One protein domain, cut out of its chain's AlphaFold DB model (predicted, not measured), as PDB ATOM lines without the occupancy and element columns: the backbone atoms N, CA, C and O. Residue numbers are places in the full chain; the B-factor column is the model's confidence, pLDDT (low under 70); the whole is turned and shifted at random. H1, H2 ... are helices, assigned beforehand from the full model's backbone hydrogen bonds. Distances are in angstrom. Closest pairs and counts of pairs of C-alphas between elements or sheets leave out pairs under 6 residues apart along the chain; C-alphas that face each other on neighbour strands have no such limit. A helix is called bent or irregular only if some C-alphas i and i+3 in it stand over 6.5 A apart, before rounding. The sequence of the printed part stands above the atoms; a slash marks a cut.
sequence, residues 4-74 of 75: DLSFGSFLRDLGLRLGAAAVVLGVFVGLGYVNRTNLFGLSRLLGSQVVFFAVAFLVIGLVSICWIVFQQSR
ATOM      1  N   ASP A   4     106.289 105.038  25.789       52.34
ATOM      2  CA  ASP A   4     105.650 104.326  26.909       52.34
ATOM      3  C   ASP A   4     104.245 104.848  27.268       52.34
ATOM      4  O   ASP A   4     103.426 104.111  27.811       52.34
ATOM      5  N   LEU A   5     103.907 106.086  26.892       56.81
ATOM      6  CA  LEU A   5     102.590 106.681  27.173       56.81
ATOM      7  C   LEU A   5     101.478 106.131  26.257       56.81
ATOM      8  O   LEU A   5     100.341 105.964  26.695       56.81
ATOM      9  N   SER A   6     101.803 105.801  25.001       63.03
ATOM     10  CA  SER A   6     100.815 105.348  24.009       63.03
ATOM     11  C   SER A   6     100.380 103.900  24.250       63.03
ATOM     12  O   SER A   6      99.186 103.628  24.377       63.03
ATOM     13  N   PHE A   7     101.334 102.979  24.434       66.12
ATOM     14  CA  PHE A   7     101.035 101.561  24.677       66.12
ATOM     15  C   PHE A   7     100.326 101.326  26.017       66.12
ATOM     16  O   PHE A   7      99.395 100.527  26.083       66.12
ATOM     17  N   GLY A   8     100.715 102.057  27.069       67.44
ATOM     18  CA  GLY A   8     100.044 101.998  28.369       67.44
ATOM     19  C   GLY A   8      98.589 102.471  28.304       67.44
ATOM     20  O   GLY A   8      97.709 101.821  28.868       67.44
ATOM     21  N   SER A   9      98.309 103.552  27.563       69.69
ATOM     22  CA  SER A   9      96.932 104.019  27.338       69.69
ATOM     23  C   SER A   9      96.098 103.008  26.541       69.69
ATOM     24  O   SER A   9      94.955 102.736  26.901       69.69
ATOM     25  N   PHE A  10      96.703 102.369  25.533       73.69
ATOM     26  CA  PHE A  10      96.065 101.336  24.718       73.69
ATOM     27  C   PHE A  10      95.732 100.083  25.525       73.69
ATOM     28  O   PHE A  10      94.617  99.582  25.443       73.69
ATOM     29  N   LEU A  11      96.674  99.584  26.329       76.62
ATOM     30  CA  LEU A  11      96.459  98.426  27.200       76.62
ATOM     31  C   LEU A  11      95.394  98.710  28.262       76.62
ATOM     32  O   LEU A  11      94.604  97.826  28.586       76.62
ATOM     33  N   ARG A  12      95.336  99.943  28.774       75.31
ATOM     34  CA  ARG A  12      94.308 100.368  29.728       75.31
ATOM     35  C   ARG A  12      92.922 100.440  29.082       75.31
ATOM     36  O   ARG A  12      91.968  99.948  29.678       75.31
ATOM     37  N   ASP A  13      92.813 100.986  27.872       75.56
ATOM     38  CA  ASP A  13      91.557 101.016  27.108       75.56
ATOM     39  C   ASP A  13      91.103  99.599  26.721       75.56
ATOM     40  O   ASP A  13      89.950  99.219  26.924       75.56
ATOM     41  N   LEU A  14      92.037  98.768  26.254       77.38
ATOM     42  CA  LEU A  14      91.782  97.379  25.885       77.38
ATOM     43  C   LEU A  14      91.370  96.541  27.103       77.38
ATOM     44  O   LEU A  14      90.431  95.752  27.012       77.38
ATOM     45  N   GLY A  15      92.003  96.763  28.258       77.50
ATOM     46  CA  GLY A  15      91.637  96.151  29.535       77.50
ATOM     47  C   GLY A  15      90.257  96.584  30.033       77.50
ATOM     48  O   GLY A  15      89.489  95.742  30.492       77.50
ATOM     49  N   LEU A  16      89.893  97.861  29.879       79.56
ATOM     50  CA  LEU A  16      88.546  98.354  30.189       79.56
ATOM     51  C   LEU A  16      87.485  97.723  29.279       79.56
ATOM     52  O   LEU A  16      86.440  97.295  29.768       79.56
ATOM     53  N   ARG A  17      87.761  97.599  27.976       79.00
ATOM     54  CA  ARG A  17      86.851  96.944  27.021       79.00
ATOM     55  C   ARG A  17      86.691  95.453  27.303       79.00
ATOM     56  O   ARG A  17      85.569  94.955  27.285       79.00
ATOM     57  N   LEU A  18      87.788  94.752  27.589       80.75
ATOM     58  CA  LEU A  18      87.761  93.341  27.984       80.75
ATOM     59  C   LEU A  18      87.029  93.142  29.311       80.75
ATOM     60  O   LEU A  18      86.231  92.218  29.424       80.75
ATOM     61  N   GLY A  19      87.249  94.024  30.287       79.50
ATOM     62  CA  GLY A  19      86.527  94.019  31.557       79.50
ATOM     63  C   GLY A  19      85.027  94.218  31.355       79.50
ATOM     64  O   GLY A  19      84.230  93.437  31.868       79.50
ATOM     65  N   ALA A  20      84.632  95.193  30.534       77.31
ATOM     66  CA  ALA A  20      83.232  95.411  30.182       77.31
ATOM     67  C   ALA A  20      82.627  94.186  29.476       77.31
ATOM     68  O   ALA A  20      81.549  93.729  29.855       77.31
ATOM     69  N   ALA A  21      83.337  93.600  28.508       76.31
ATOM     70  CA  ALA A  21      82.893  92.391  27.816       76.31
ATOM     71  C   ALA A  21      82.739  91.198  28.776       76.31
ATOM     72  O   ALA A  21      81.746  90.476  28.704       76.31
ATOM     73  N   ALA A  22      83.675  91.018  29.712       78.44
ATOM     74  CA  ALA A  22      83.619  89.969  30.723       78.44
ATOM     75  C   ALA A  22      82.442  90.158  31.694       78.44
ATOM     76  O   ALA A  22      81.775  89.182  32.029       78.44
ATOM     77  N   VAL A  23      82.139  91.397  32.098       79.12
ATOM     78  CA  VAL A  23      80.966  91.709  32.931       79.12
ATOM     79  C   VAL A  23      79.677  91.379  32.186       79.12
ATOM     80  O   VAL A  23      78.811  90.711  32.744       79.12
ATOM     81  N   VAL A  24      79.555  91.781  30.918       79.88
ATOM     82  CA  VAL A  24      78.373  91.465  30.101       79.88
ATOM     83  C   VAL A  24      78.206  89.952  29.971       79.88
ATOM     84  O   VAL A  24      77.138  89.427  30.282       79.88
ATOM     85  N   LEU A  25      79.263  89.228  29.592       81.12
ATOM     86  CA  LEU A  25      79.220  87.767  29.504       81.12
ATOM     87  C   LEU A  25      78.858  87.126  30.850       81.12
ATOM     88  O   LEU A  25      78.009  86.241  30.890       81.12
ATOM     89  N   GLY A  26      79.436  87.602  31.952       81.50
ATOM     90  CA  GLY A  26      79.140  87.123  33.301       81.50
ATOM     91  C   GLY A  26      77.683  87.339  33.708       81.50
ATOM     92  O   GLY A  26      77.068  86.429  34.261       81.50
ATOM     93  N   VAL A  27      77.097  88.494  33.381       81.44
ATOM     94  CA  VAL A  27      75.683  88.798  33.654       81.44
ATOM     95  C   VAL A  27      74.767  87.877  32.846       81.44
ATOM     96  O   VAL A  27      73.861  87.275  33.418       81.44
ATOM     97  N   PHE A  28      75.025  87.699  31.547       77.56
ATOM     98  CA  PHE A  28      74.224  86.812  30.694       77.56
ATOM     99  C   PHE A  28      74.330  85.340  31.115       77.56
ATOM    100  O   PHE A  28      73.312  84.651  31.224       77.56
ATOM    101  N   VAL A  29      75.544  84.857  31.395       79.25
ATOM    102  CA  VAL A  29      75.777  83.483  31.859       79.25
ATOM    103  C   VAL A  29      75.171  83.270  33.247       79.25
ATOM    104  O   VAL A  29      74.506  82.261  33.469       79.25
ATOM    105  N   GLY A  30      75.336  84.228  34.161       77.75
ATOM    106  CA  GLY A  30      74.786  84.178  35.514       77.75
ATOM    107  C   GLY A  30      73.258  84.164  35.525       77.75
ATOM    108  O   GLY A  30      72.662  83.285  36.142       77.75
ATOM    109  N   LEU A  31      72.609  85.066  34.781       72.06
ATOM    110  CA  LEU A  31      71.148  85.081  34.631       72.06
ATOM    111  C   LEU A  31      70.631  83.800  33.968       72.06
ATOM    112  O   LEU A  31      69.620  83.251  34.405       72.06
ATOM    113  N   GLY A  32      71.329  83.287  32.952       72.06
ATOM    114  CA  GLY A  32      70.994  82.006  32.324       72.06
ATOM    115  C   GLY A  32      71.113  80.827  33.295       72.06
ATOM    116  O   GLY A  32      70.232  79.965  33.341       72.06
ATOM    117  N   TYR A  33      72.160  80.813  34.123       72.12
ATOM    118  CA  TYR A  33      72.368  79.797  35.153       72.12
ATOM    119  C   TYR A  33      71.298  79.867  36.249       72.12
ATOM    120  O   TYR A  33      70.721  78.835  36.589       72.12
ATOM    121  N   VAL A  34      70.971  81.067  36.742       70.44
ATOM    122  CA  VAL A  34      69.894  81.305  37.722       70.44
ATOM    123  C   VAL A  34      68.536  80.885  37.160       70.44
ATOM    124  O   VAL A  34      67.760  80.230  37.856       70.44
ATOM    125  N   ASN A  35      68.263  81.186  35.887       70.12
ATOM    126  CA  ASN A  35      67.036  80.763  35.213       70.12
ATOM    127  C   ASN A  35      66.934  79.231  35.102       70.12
ATOM    128  O   ASN A  35      65.850  78.676  35.283       70.12
ATOM    129  N   ARG A  36      68.057  78.545  34.837       70.19
ATOM    130  CA  ARG A  36      68.115  77.078  34.689       70.19
ATOM    131  C   ARG A  36      68.051  76.333  36.022       70.19
ATOM    132  O   ARG A  36      67.445  75.271  36.092       70.19
ATOM    133  N   THR A  37      68.684  76.867  37.061       68.94
ATOM    134  CA  THR A  37      68.683  76.275  38.412       68.94
ATOM    135  C   THR A  37      67.450  76.652  39.225       68.94
ATOM    136  O   THR A  37      67.223  76.070  40.280       68.94
ATOM    137  N   ASN A  38      66.632  77.586  38.725       64.75
ATOM    138  CA  ASN A  38      65.388  78.029  39.349       64.75
ATOM    139  C   ASN A  38      65.584  78.466  40.815       64.75
ATOM    140  O   ASN A  38      64.699  78.295  41.652       64.75
ATOM    141  N   LEU A  39      66.756  79.046  41.113       61.25
ATOM    142  CA  LEU A  39      67.243  79.391  42.460       61.25
ATOM    143  C   LEU A  39      66.265  80.246  43.285       61.25
ATOM    144  O   LEU A  39      66.321  80.228  44.508       61.25
ATOM    145  N   PHE A  40      65.367  80.980  42.624       64.19
ATOM    146  CA  PHE A  40      64.395  81.871  43.263       64.19
ATOM    147  C   PHE A  40      62.951  81.694  42.758       64.19
ATOM    148  O   PHE A  40      62.109  82.555  43.000       64.19
ATOM    149  N   GLY A  41      62.634  80.639  41.994       61.88
ATOM    150  CA  GLY A  41      61.308  80.524  41.359       61.88
ATOM    151  C   GLY A  41      61.062  81.549  40.235       61.88
ATOM    152  O   GLY A  41      59.961  81.637  39.688       61.88
ATOM    153  N   LEU A  42      62.090  82.328  39.871       58.94
ATOM    154  CA  LEU A  42      62.022  83.395  38.873       58.94
ATOM    155  C   LEU A  42      61.915  82.885  37.430       58.94
ATOM    156  O   LEU A  42      61.746  83.703  36.528       58.94
ATOM    157  N   SER A  43      61.949  81.571  37.179       57.69
ATOM    158  CA  SER A  43      61.841  81.017  35.821       57.69
ATOM    159  C   SER A  43      60.540  81.406  35.101       57.69
ATOM    160  O   SER A  43      60.518  81.458  33.875       57.69
ATOM    161  N   ARG A  44      59.460  81.751  35.826       57.59
ATOM    162  CA  ARG A  44      58.235  82.319  35.218       57.59
ATOM    163  C   ARG A  44      58.383  83.781  34.784       57.59
ATOM    164  O   ARG A  44      57.734  84.183  33.827       57.59
ATOM    165  N   LEU A  45      59.226  84.561  35.462       57.34
ATOM    166  CA  LEU A  45      59.502  85.963  35.128       57.34
ATOM    167  C   LEU A  45      60.579  86.072  34.040       57.34
ATOM    168  O   LEU A  45      60.403  86.820  33.085       57.34
ATOM    169  N   LEU A  46      61.648  85.273  34.132       58.22
ATOM    170  CA  LEU A  46      62.730  85.215  33.137       58.22
ATOM    171  C   LEU A  46      62.406  84.347  31.912       58.22
ATOM    172  O   LEU A  46      63.183  84.327  30.961       58.22
ATOM    173  N   GLY A  47      61.266  83.650  31.905       60.03
ATOM    174  CA  GLY A  47      60.799  82.883  30.748       60.03
ATOM    175  C   GLY A  47      60.472  83.760  29.534       60.03
ATOM    176  O   GLY A  47      60.510  83.283  28.402       60.03
ATOM    177  N   SER A  48      60.200  85.050  29.751       66.19
ATOM    178  CA  SER A  48      60.077  86.033  28.675       66.19
ATOM    179  C   SER A  48      61.450  86.610  28.328       66.19
ATOM    180  O   SER A  48      62.084  87.255  29.168       66.19
ATOM    181  N   GLN A  49      61.885  86.437  27.073       66.00
ATOM    182  CA  GLN A  49      63.131  87.020  26.546       66.00
ATOM    183  C   GLN A  49      63.246  88.518  26.858       66.00
ATOM    184  O   GLN A  49      64.326  88.997  27.193       66.00
ATOM    185  N   VAL A  50      62.131  89.250  26.810       67.25
ATOM    186  CA  VAL A  50      62.099  90.693  27.077       67.25
ATOM    187  C   VAL A  50      62.492  91.002  28.522       67.25
ATOM    188  O   VAL A  50      63.293  91.901  28.760       67.25
ATOM    189  N   VAL A  51      61.981  90.235  29.488       70.19
ATOM    190  CA  VAL A  51      62.292  90.428  30.913       70.19
ATOM    191  C   VAL A  51      63.738  90.042  31.200       70.19
ATOM    192  O   VAL A  51      64.427  90.755  31.924       70.19
ATOM    193  N   PHE A  52      64.228  88.967  30.583       72.06
ATOM    194  CA  PHE A  52      65.630  88.568  30.691       72.06
ATOM    195  C   PHE A  52      66.576  89.688  30.233       72.06
ATOM    196  O   PHE A  52      67.486  90.071  30.969       72.06
ATOM    197  N   PHE A  53      66.329  90.257  29.049       74.81
ATOM    198  CA  PHE A  53      67.124  91.373  28.537       74.81
ATOM    199  C   PHE A  53      66.970  92.632  29.395       74.81
ATOM    200  O   PHE A  53      67.974  93.266  29.704       74.81
ATOM    201  N   ALA A  54      65.753  92.972  29.832       78.25
ATOM    202  CA  ALA A  54      65.520  94.129  30.696       78.25
ATOM    203  C   ALA A  54      66.308  94.028  32.012       78.25
ATOM    204  O   ALA A  54      66.964  94.990  32.410       78.25
ATOM    205  N   VAL A  55      66.311  92.855  32.651       77.50
ATOM    206  CA  VAL A  55      67.075  92.612  33.882       77.50
ATOM    207  C   VAL A  55      68.580  92.656  33.610       77.50
ATOM    208  O   VAL A  55      69.306  93.301  34.363       77.50
ATOM    209  N   ALA A  56      69.061  92.043  32.525       79.19
ATOM    210  CA  ALA A  56      70.477  92.092  32.160       79.19
ATOM    211  C   ALA A  56      70.962  93.535  31.931       79.19
ATOM    212  O   ALA A  56      71.976  93.941  32.500       79.19
ATOM    213  N   PHE A  57      70.218  94.332  31.159       79.56
ATOM    214  CA  PHE A  57      70.537  95.742  30.916       79.56
ATOM    215  C   PHE A  57      70.477  96.584  32.192       79.56
ATOM    216  O   PHE A  57      71.336  97.442  32.389       79.56
ATOM    217  N   LEU A  58      69.517  96.318  33.081       82.06
ATOM    218  CA  LEU A  58      69.416  97.004  34.369       82.06
ATOM    219  C   LEU A  58      70.634  96.706  35.256       82.06
ATOM    220  O   LEU A  58      71.214  97.628  35.828       82.06
ATOM    221  N   VAL A  59      71.068  95.444  35.325       80.31
ATOM    222  CA  VAL A  59      72.266  95.041  36.081       80.31
ATOM    223  C   VAL A  59      73.524  95.682  35.497       80.31
ATOM    224  O   VAL A  59      74.327  96.238  36.245       80.31
ATOM    225  N   ILE A  60      73.685  95.667  34.171       81.88
ATOM    226  CA  ILE A  60      74.816  96.324  33.499       81.88
ATOM    227  C   ILE A  60      74.810  97.835  33.789       81.88
ATOM    228  O   ILE A  60      75.854  98.402  34.113       81.88
ATOM    229  N   GLY A  61      73.638  98.473  33.737       81.19
ATOM    230  CA  GLY A  61      73.465  99.884  34.077       81.19
ATOM    231  C   GLY A  61      73.869 100.193  35.520       81.19
ATOM    232  O   GLY A  61      74.645 101.118  35.747       81.19
ATOM    233  N   LEU A  62      73.427  99.386  36.490       82.44
ATOM    234  CA  LEU A  62      73.813  99.531  37.899       82.44
ATOM    235  C   LEU A  62      75.322  99.397  38.107       82.44
ATOM    236  O   LEU A  62      75.918 100.218  38.801       82.44
ATOM    237  N   VAL A  63      75.951  98.397  37.484       82.06
ATOM    238  CA  VAL A  63      77.408  98.212  37.561       82.06
ATOM    239  C   VAL A  63      78.136  99.419  36.970       82.06
ATOM    240  O   VAL A  63      79.106  99.896  37.556       82.06
ATOM    241  N   SER A  64      77.647  99.957  35.849       79.50
ATOM    242  CA  SER A  64      78.216 101.152  35.224       79.50
ATOM    243  C   SER A  64      78.088 102.390  36.116       79.50
ATOM    244  O   SER A  64      79.081 103.088  36.315       79.50
ATOM    245  N   ILE A  65      76.919 102.626  36.720       83.25
ATOM    246  CA  ILE A  65      76.702 103.743  37.652       83.25
ATOM    247  C   ILE A  65      77.613 103.607  38.877       83.25
ATOM    248  O   ILE A  65      78.301 104.563  39.225       83.25
ATOM    249  N   CYS A  66      77.684 102.420  39.490       82.56
ATOM    250  CA  CYS A  66      78.596 102.159  40.608       82.56
ATOM    251  C   CYS A  66      80.055 102.431  40.229       82.56
ATOM    252  O   CYS A  66      80.789 103.022  41.017       82.56
ATOM    253  N   TRP A  67      80.479 102.033  39.029       80.31
ATOM    254  CA  TRP A  67      81.835 102.290  38.552       80.31
ATOM    255  C   TRP A  67      82.118 103.784  38.349       80.31
ATOM    256  O   TRP A  67      83.195 104.255  38.712       80.31
ATOM    257  N   ILE A  68      81.158 104.535  37.800       81.06
ATOM    258  CA  ILE A  68      81.266 105.990  37.624       81.06
ATOM    259  C   ILE A  68      81.365 106.678  38.987       81.06
ATOM    260  O   ILE A  68      82.309 107.428  39.213       81.06
ATOM    261  N   VAL A  69      80.460 106.363  39.918       85.06
ATOM    262  CA  VAL A  69      80.469 106.919  41.282       85.06
ATOM    263  C   VAL A  69      81.768 106.570  42.011       85.06
ATOM    264  O   VAL A  69      82.342 107.418  42.692       85.06
ATOM    265  N   PHE A  70      82.270 105.343  41.838       81.31
ATOM    266  CA  PHE A  70      83.534 104.915  42.429       81.31
ATOM    267  C   PHE A  70      84.733 105.678  41.863       81.31
ATOM    268  O   PHE A  70      85.604 106.072  42.632       81.31
ATOM    269  N   GLN A  71      84.787 105.910  40.546       75.44
ATOM    270  CA  GLN A  71      85.829 106.755  39.955       75.44
ATOM    271  C   GLN A  71      85.741 108.193  40.467       75.44
ATOM    272  O   GLN A  71      86.759 108.756  40.842       75.44
ATOM    273  N   GLN A  72      84.530 108.739  40.554       75.38
ATOM    274  CA  GLN A  72      84.285 110.115  40.978       75.38
ATOM    275  C   GLN A  72      84.570 110.346  42.471       75.38
ATOM    276  O   GLN A  72      84.909 111.450  42.864       75.38
ATOM    277  N   SER A  73      84.466 109.305  43.306       75.62
ATOM    278  CA  SER A  73      84.857 109.349  44.728       75.62
ATOM    279  C   SER A  73      86.361 109.163  44.953       75.62
ATOM    280  O   SER A  73      86.835 109.271  46.082       75.62
ATOM    281  N   ARG A  74      87.095 108.761  43.908       62.72
ATOM    282  CA  ARG A  74      88.542 108.526  43.946       62.72
ATOM    283  C   ARG A  74      89.355 109.733  43.472       62.72
ATOM    284  O   ARG A  74      90.572 109.710  43.646       62.72
TER     285      ARG A  74
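What this domain is: This is residues 4 to 74 of the 75 residues of an uncharacterized protein of Halobacterium sp. CBA1126 (UniProt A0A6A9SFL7). Two long helices, H1 and H3, make a narrow, lopsided V: H1 runs the length of the model, and H3 turns back beside its later part and then slants away from it, with the one-turn helix H2 in the connection at the closed end. The two long helices meet toward that closed end, through residues 23 to 31 of H1 and 52 to 60 of H3, while residues 4 to 19 and 65 to 74 stick out as two free arms of unequal length. The printed part has 71 residues with three named helices, H1, H2 and H3 in that order, and no named strand; the class is all helix. The whole is loose, with a radius of gyration of the C-alphas of 16.0 A, and its outline is a rod of 52 by 24 by 19 A, its length made by H1.

How they stand to each other: H1, residues 4 to 37, is the longest helix, and its residues 4 to 19 stand free. Further along, it touches H3, residues 49 to 72, with 8 pairs of C-alphas within 8 A. The closest C-alphas of the two are those of Val 27 and Ala 56, 6.3 A apart. H1 touches H3 with residues 23 to 31 alone, and H3 touches H1 with residues 52 to 60 alone. The two helices run opposite ways at a steep tilt of 38 degrees, only just steep, and their centres are 13.1 A apart. Between them in the chain comes H2, residues 43 to 46. H1 and H2 only just touch, with 3 pairs of C-alphas within 8 A, and H1 does so with residues 35 to 36 alone; the closest C-alphas are those of Asn 35 and Ser 43, 5.2 A apart. H2 and H3 are close but not clearly touching, with 2 pairs of C-alphas within 8 A; their closest C-alphas, those of Leu 46 and Phe 52, are 5.1 A apart. After the residues with which H3 touches H1 comes a stretch that stands free, residues 65 to 74, of which 65 to 72 belong to H3. In H1 and H3 every pair of O of residue i and N of residue i+4 is within hydrogen-bond range; H2, with four residues, is too short for such a pair, and its one pair of O of residue i and N of residue i+3 is not within range.

Where its parts are: H1 has 34 residues, from Asp 4, with its C-alpha at (105.650, 104.326, 26.909), to Thr 37, with its C-alpha at (68.683, 76.275, 38.412), and measures 47.8 A from first to last C-alpha. A tight link of 5 residues leads to H2, from Ser 43 to Leu 46. A tight link of 2 residues follows, and H3 begins at Gln 49. H3 has 24 residues and measures 34.5 A, ending at Gln 72 with its C-alpha at (84.285, 110.115, 40.978). No helix is bent or irregular.

The domain as a whole: The two C-alphas farthest apart are those of Asp 4 and Arg 44, 52.9 A, while the first and last printed C-alphas, of Asp 4 and Arg 74, are 24.5 A apart. Without the stretches that stand free, the body has 45 residues, spans 28 by 17 by 14 A and has a radius of gyration of 10.3 A. The printed part, residues 4 to 74 of a chain of 75, has no cut, and neither link is long. The mean pLDDT of the printed part is 73.3. The model's confidence is under 70 in 21 residues, namely 4 to 9, 37 to 50 and 74; H2 has a mean of 58, H1 of 74 and H3 of 78.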